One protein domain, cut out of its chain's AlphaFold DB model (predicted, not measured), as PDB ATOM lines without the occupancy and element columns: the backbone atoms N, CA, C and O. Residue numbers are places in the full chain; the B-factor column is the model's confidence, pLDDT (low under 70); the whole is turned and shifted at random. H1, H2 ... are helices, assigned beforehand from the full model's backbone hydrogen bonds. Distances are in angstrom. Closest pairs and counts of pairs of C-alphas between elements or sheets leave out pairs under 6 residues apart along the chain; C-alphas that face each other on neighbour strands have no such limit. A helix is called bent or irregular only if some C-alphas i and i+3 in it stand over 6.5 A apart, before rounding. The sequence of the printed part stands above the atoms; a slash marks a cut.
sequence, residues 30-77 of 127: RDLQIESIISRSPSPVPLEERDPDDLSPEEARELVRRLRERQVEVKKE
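What this domain is: This is residues 30 to 77 of the 127 residues of an uncharacterized protein of Teratosphaeria nubilosa (UniProt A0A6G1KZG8). What does the model look like? One long helix, H2, and one very short helix, H1, lie far from each other, joined by a long, drawn-out stretch, residues 35 to 56, with no packed core between them. What are its make-up and size? The printed part has 48 residues with two named helices, H1 then H2, and no named strand: its class is all helix. It is extended, with a radius of gyration of the C-alphas of 16.3 A, and spans 45 by 31 by 15 A, only just flat.

Where its parts are: Where is the longest helix? H2 holds residues 57 to 77, from C-alpha 57 at (-18.607, 8.770, -34.296) to C-alpha 77 at (-31.406, 16.895, -62.633), 32.1 A from first to last C-alpha. Where is the other helix? H1 holds residues 30 to 34, beginning with C-alpha 30 at (8.239, 20.940, -44.594), and measures 6.2 A from first to last C-alpha.

How they stand to each other: How do H2 and H1 stand to each other? They are apart, with no C-alpha of the one within 8 A of the other. Which part stands free? Residues 68 to 77, which belong to H2, have no C-alpha 8 or more residues away along the chain within 10 A. What do the backbones show? In H1 every O i to N i+4 pair is within hydrogen-bond range, and in H2 14 of 17 are. Neither helix is bent or irregular.

The domain as a whole: How far does it reach? The two C-alphas farthest apart, those of Ile 37 and Lys 76, are 46.0 A apart. Is it continuous? The printed part has no cut, and the link from H1 to H2, 22 residues, is long. Where is confidence low? Residues 71 to 77 are under 70, and the mean pLDDT of the printed part is 82.0.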
ATOM      1  N   ARG A  30       9.528  20.701 -43.931       88.81
ATOM      2  CA  ARG A  30       8.239  20.940 -44.594       88.81
ATOM      3  C   ARG A  30       8.433  21.430 -46.027       88.81
ATOM      4  O   ARG A  30       7.796  20.898 -46.926       88.81
ATOM      5  N   ASP A  31       9.330  22.387 -46.241       92.56
ATOM      6  CA  ASP A  31       9.603  22.933 -47.575       92.56
ATOM      7  C   ASP A  31      10.220  21.870 -48.489       92.56
ATOM      8  O   ASP A  31       9.775  21.703 -49.618       92.56
ATOM      9  N   LEU A  32      11.166  21.075 -47.974       92.25
ATOM     10  CA  LEU A  32      11.761  19.956 -48.716       92.25
ATOM     11  C   LEU A  32      10.728  18.885 -49.100       92.25
ATOM     12  O   LEU A  32      10.856  18.249 -50.144       92.25
ATOM     13  N   GLN A  33       9.704  18.681 -48.266       91.06
ATOM     14  CA  GLN A  33       8.578  17.803 -48.582       91.06
ATOM     15  C   GLN A  33       7.640  18.418 -49.629       91.06
ATOM     16  O   GLN A  33       7.139  17.696 -50.487       91.06
ATOM     17  N   ILE A  34       7.394  19.732 -49.586       87.38
ATOM     18  CA  ILE A  34       6.580  20.440 -50.590       87.38
ATOM     19  C   ILE A  34       7.259  20.382 -51.964       87.38
ATOM     20  O   ILE A  34       6.605  20.083 -52.957       87.38
ATOM     21  N   GLU A  35       8.577  20.580 -52.006       91.62
ATOM     22  CA  GLU A  35       9.395  20.478 -53.222       91.62
ATOM     23  C   GLU A  35       9.642  19.032 -53.671       91.62
ATOM     24  O   GLU A  35      10.279  18.804 -54.693       91.62
ATOM     25  N   SER A  36       9.129  18.044 -52.929       88.50
ATOM     26  CA  SER A  36       9.288  16.612 -53.218       88.50
ATOM     27  C   SER A  36      10.748  16.135 -53.286       88.50
ATOM     28  O   SER A  36      11.029  15.082 -53.851       88.50
ATOM     29  N   ILE A  37      11.672  16.873 -52.662       92.94
ATOM     30  CA  ILE A  37      13.079  16.476 -52.481       92.94
ATOM     31  C   ILE A  37      13.171  15.347 -51.446       92.94
ATOM     32  O   ILE A  37      13.964  14.420 -51.580       92.94
ATOM     33  N   ILE A  38      12.339  15.420 -50.402       91.62
ATOM     34  CA  ILE A  38      12.143  14.356 -49.413       91.62
ATOM     35  C   ILE A  38      10.702  13.857 -49.532       91.62
ATOM     36  O   ILE A  38       9.787  14.636 -49.795       91.62
ATOM     37  N   SER A  39      10.482  12.564 -49.281       91.31
ATOM     38  CA  SER A  39       9.144  11.971 -49.276       91.31
ATOM     39  C   SER A  39       8.179  12.741 -48.367       91.31
ATOM     40  O   SER A  39       8.455  12.996 -47.182       91.31
ATOM     41  N   ARG A  40       7.006  13.061 -48.912       89.00
ATOM     42  CA  ARG A  40       5.886  13.599 -48.135       89.00
ATOM     43  C   ARG A  40       5.378  12.538 -47.161       89.00
ATOM     44  O   ARG A  40       5.548  11.341 -47.387       89.00
ATOM     45  N   SER A  41       4.760  12.977 -46.066       84.69
ATOM     46  CA  SER A  41       3.922  12.068 -45.280       84.69
ATOM     47  C   SER A  41       2.822  11.512 -46.191       84.69
ATOM     48  O   SER A  41       2.303  12.285 -47.006       84.69
ATOM     49  N   PRO A  42       2.464  10.220 -46.080       84.00
ATOM     50  CA  PRO A  42       1.367   9.670 -46.864       84.00
ATOM     51  C   PRO A  42       0.110  10.505 -46.619       84.00
ATOM     52  O   PRO A  42      -0.135  10.954 -45.494       84.00
ATOM     53  N   SER A  43      -0.658  10.759 -47.679       80.62
ATOM     54  CA  SER A  43      -1.972  11.369 -47.503       80.62
ATOM     55  C   SER A  43      -2.816  10.431 -46.637       80.62
ATOM     56  O   SER A  43      -2.777   9.221 -46.876       80.62
ATOM     57  N   PRO A  44      -3.554  10.937 -45.634       82.50
ATOM     58  CA  PRO A  44      -4.479  10.094 -44.893       82.50
ATOM     59  C   PRO A  44      -5.512   9.496 -45.855       82.50
ATOM     60  O   PRO A  44      -5.925  10.152 -46.815       82.50
ATOM     61  N   VAL A  45      -5.917   8.255 -45.581       83.94
ATOM     62  CA  VAL A  45      -6.941   7.551 -46.364       83.94
ATOM     63  C   VAL A  45      -8.272   8.314 -46.248       83.94
ATOM     64  O   VAL A  45      -8.627   8.695 -45.117       83.94
ATOM     65  N   PRO A  46      -8.985   8.562 -47.368       85.06
ATOM     66  CA  PRO A  46     -10.312   9.180 -47.376       85.06
ATOM     67  C   PRO A  46     -11.296   8.467 -46.447       85.06
ATOM     68  O   PRO A  46     -11.207   7.259 -46.259       85.06
ATOM     69  N   LEU A  47     -12.252   9.205 -45.876       84.44
ATOM     70  CA  LEU A  47     -13.233   8.636 -44.940       84.44
ATOM     71  C   LEU A  47     -14.126   7.584 -45.610       84.44
ATOM     72  O   LEU A  47     -14.534   6.630 -44.963       84.44
ATOM     73  N   GLU A  48     -14.405   7.756 -46.900       84.56
ATOM     74  CA  GLU A  48     -15.228   6.867 -47.719       84.56
ATOM     75  C   GLU A  48     -14.578   5.496 -47.980       84.56
ATOM     76  O   GLU A  48     -15.287   4.537 -48.264       84.56
ATOM     77  N   GLU A  49     -13.246   5.410 -47.902       82.31
ATOM     78  CA  GLU A  49     -12.465   4.191 -48.171       82.31
ATOM     79  C   GLU A  49     -12.069   3.443 -46.887       82.31
ATOM     80  O   GLU A  49     -11.481   2.365 -46.957       82.31
ATOM     81  N   ARG A  50     -12.361   4.012 -45.710       85.31
ATOM     82  CA  ARG A  50     -12.092   3.373 -44.416       85.31
ATOM     83  C   ARG A  50     -13.163   2.344 -44.080       85.31
ATOM     84  O   ARG A  50     -14.314   2.470 -44.498       85.31
ATOM     85  N   ASP A  51     -12.772   1.347 -43.291       84.25
ATOM     86  CA  ASP A  51     -13.697   0.354 -42.755       84.25
ATOM     87  C   ASP A  51     -14.786   1.056 -41.908       84.25
ATOM     88  O   ASP A  51     -14.439   1.893 -41.063       84.25
ATOM     89  N   PRO A  52     -16.089   0.777 -42.128       79.44
ATOM     90  CA  PRO A  52     -17.175   1.292 -41.292       79.44
ATOM     91  C   PRO A  52     -16.977   1.055 -39.792       79.44
ATOM     92  O   PRO A  52     -17.416   1.893 -39.003       79.44
ATOM     93  N   ASP A  53     -16.317  -0.036 -39.402       82.38
ATOM     94  CA  ASP A  53     -16.141  -0.399 -37.993       82.38
ATOM     95  C   ASP A  53     -14.982   0.361 -37.313       82.38
ATOM     96  O   ASP A  53     -14.962   0.490 -36.087       82.38
ATOM     97  N   ASP A  54     -14.069   0.946 -38.096       83.44
ATOM     98  CA  ASP A  54     -12.945   1.763 -37.610       83.44
ATOM     99  C   ASP A  54     -13.269   3.272 -37.562       83.44
ATOM    100  O   ASP A  54     -12.457   4.086 -37.107       83.44
ATOM    101  N   LEU A  55     -14.447   3.677 -38.047       82.50
ATOM    102  CA  LEU A  55     -14.863   5.078 -38.100       82.50
ATOM    103  C   LEU A  55     -15.256   5.601 -36.712       82.50
ATOM    104  O   LEU A  55     -16.156   5.087 -36.045       82.50
ATOM    105  N   SER A  56     -14.634   6.706 -36.293       87.12
ATOM    106  CA  SER A  56     -15.071   7.410 -35.086       87.12
ATOM    107  C   SER A  56     -16.479   8.009 -35.273       87.12
ATOM    108  O   SER A  56     -16.892   8.327 -36.395       87.12
ATOM    109  N   PRO A  57     -17.248   8.234 -34.189       85.31
ATOM    110  CA  PRO A  57     -18.607   8.770 -34.296       85.31
ATOM    111  C   PRO A  57     -18.657  10.174 -34.920       85.31
ATOM    112  O   PRO A  57     -19.676  10.554 -35.498       85.31
ATOM    113  N   GLU A  58     -17.581  10.956 -34.806       85.25
ATOM    114  CA  GLU A  58     -17.470  12.272 -35.444       85.25
ATOM    115  C   GLU A  58     -17.235  12.145 -36.954       85.25
ATOM    116  O   GLU A  58     -17.952  12.767 -37.740       85.25
ATOM    117  N   GLU A  59     -16.313  11.274 -37.368       84.50
ATOM    118  CA  GLU A  59     -16.026  11.010 -38.782       84.50
ATOM    119  C   GLU A  59     -17.226  10.380 -39.504       84.50
ATOM    120  O   GLU A  59     -17.545  10.768 -40.629       84.50
ATOM    121  N   ALA A  60     -17.963   9.478 -38.845       85.44
ATOM    122  CA  ALA A  60     -19.182   8.884 -39.395       85.44
ATOM    123  C   ALA A  60     -20.272   9.938 -39.669       85.44
ATOM    124  O   ALA A  60     -20.945   9.908 -40.703       85.44
ATOM    125  N   ARG A  61     -20.437  10.919 -38.770       86.88
ATOM    126  CA  ARG A  61     -21.363  12.047 -38.983       86.88
ATOM    127  C   ARG A  61     -20.924  12.919 -40.154       86.88
ATOM    128  O   ARG A  61     -21.770  13.356 -40.934       86.88
ATOM    129  N   GLU A  62     -19.622  13.165 -40.282       86.25
ATOM    130  CA  GLU A  62     -19.074  13.932 -41.399       86.25
ATOM    131  C   GLU A  62     -19.294  13.217 -42.741       86.25
ATOM    132  O   GLU A  62     -19.734  13.846 -43.706       86.25
ATOM    133  N   LEU A  63     -19.085  11.898 -42.782       87.56
ATOM    134  CA  LEU A  63     -19.358  11.059 -43.948       87.56
ATOM    135  C   LEU A  63     -20.827  11.174 -44.386       87.56
ATOM    136  O   LEU A  63     -21.122  11.449 -45.551       87.56
ATOM    137  N   VAL A  64     -21.763  11.046 -43.440       86.88
ATOM    138  CA  VAL A  64     -23.205  11.172 -43.711       86.88
ATOM    139  C   VAL A  64     -23.566  12.569 -44.219       86.88
ATOM    140  O   VAL A  64     -24.398  12.691 -45.122       86.88
ATOM    141  N   ARG A  65     -22.946  13.628 -43.681       88.38
ATOM    142  CA  ARG A  65     -23.164  15.002 -44.161       88.38
ATOM    143  C   ARG A  65     -22.768  15.136 -45.636       88.38
ATOM    144  O   ARG A  65     -23.592  15.579 -46.433       88.38
ATOM    145  N   ARG A  66     -21.571  14.666 -46.009       86.00
ATOM    146  CA  ARG A  66     -21.075  14.695 -47.400       86.00
ATOM    147  C   ARG A  66     -21.960  13.891 -48.355       86.00
ATOM    148  O   ARG A  66     -22.222  14.328 -49.473       86.00
ATOM    149  N   LEU A  67     -22.451  12.728 -47.919       85.12
ATOM    150  CA  LEU A  67     -23.354  11.900 -48.726       85.12
ATOM    151  C   LEU A  67     -24.699  12.589 -48.987       85.12
ATOM    152  O   LEU A  67     -25.222  12.509 -50.098       85.12
ATOM    153  N   ARG A  68     -25.256  13.292 -47.992       84.62
ATOM    154  CA  ARG A  68     -26.510  14.045 -48.151       84.62
ATOM    155  C   ARG A  68     -26.356  15.230 -49.099       84.62
ATOM    156  O   ARG A  68     -27.234  15.436 -49.928       84.62
ATOM    157  N   GLU A  69     -25.251  15.964 -49.009       81.50
ATOM    158  CA  GLU A  69     -24.945  17.082 -49.915       81.50
ATOM    159  C   GLU A  69     -24.883  16.603 -51.375       81.50
ATOM    160  O   GLU A  69     -25.607  17.128 -52.221       81.50
ATOM    161  N   ARG A  70     -24.155  15.509 -51.652       76.31
ATOM    162  CA  ARG A  70     -24.083  14.915 -53.001       76.31
ATOM    163  C   ARG A  70     -25.435  14.396 -53.509       76.31
ATOM    164  O   ARG A  70     -25.753  14.544 -54.684       76.31
ATOM    165  N   GLN A  71     -26.265  13.791 -52.656       69.06
ATOM    166  CA  GLN A  71     -27.581  13.274 -53.075       69.06
ATOM    167  C   GLN A  71     -28.586  14.374 -53.449       69.06
ATOM    168  O   GLN A  71     -29.474  14.137 -54.274       69.06
ATOM    169  N   VAL A  72     -28.475  15.561 -52.846       65.12
ATOM    170  CA  VAL A  72     -29.352  16.704 -53.148       65.12
ATOM    171  C   VAL A  72     -29.038  17.305 -54.519       65.12
ATOM    172  O   VAL A  72     -29.952  17.789 -55.186       65.12
ATOM    173  N   GLU A  73     -27.785  17.238 -54.965       58.88
ATOM    174  CA  GLU A  73     -27.372  17.678 -56.301       58.88
ATOM    175  C   GLU A  73     -27.923  16.741 -57.391       58.88
ATOM    176  O   GLU A  73     -28.576  17.204 -58.323       58.88
ATOM    177  N   VAL A  74     -27.806  15.418 -57.217       58.12
ATOM    178  CA  VAL A  74     -28.231  14.430 -58.232       58.12
ATOM    179  C   VAL A  74     -29.751  14.400 -58.463       58.12
ATOM    180  O   VAL A  74     -30.211  14.205 -59.587       58.12
ATOM    181  N   LYS A  75     -30.579  14.611 -57.429       55.53
ATOM    182  CA  LYS A  75     -32.050  14.566 -57.587       55.53
ATOM    183  C   LYS A  75     -32.644  15.776 -58.312       55.53
ATOM    184  O   LYS A  75     -33.776  15.687 -58.785       55.53
ATOM    185  N   LYS A  76     -31.921  16.894 -58.418       55.28
ATOM    186  CA  LYS A  76     -32.423  18.092 -59.112       55.28
ATOM    187  C   LYS A  76     -32.400  17.943 -60.635       55.28
ATOM    188  O   LYS A  76     -33.227  18.555 -61.302       55.28
ATOM    189  N   GLU A  77     -31.541  17.084 -61.180       52.59
ATOM    190  CA  GLU A  77     -31.406  16.895 -62.633       52.59
ATOM    191  C   GLU A  77     -32.441  15.923 -63.231       52.59
ATOM    192  O   GLU A  77     -32.747  15.992 -64.418       52.59
TER     193      GLU A  77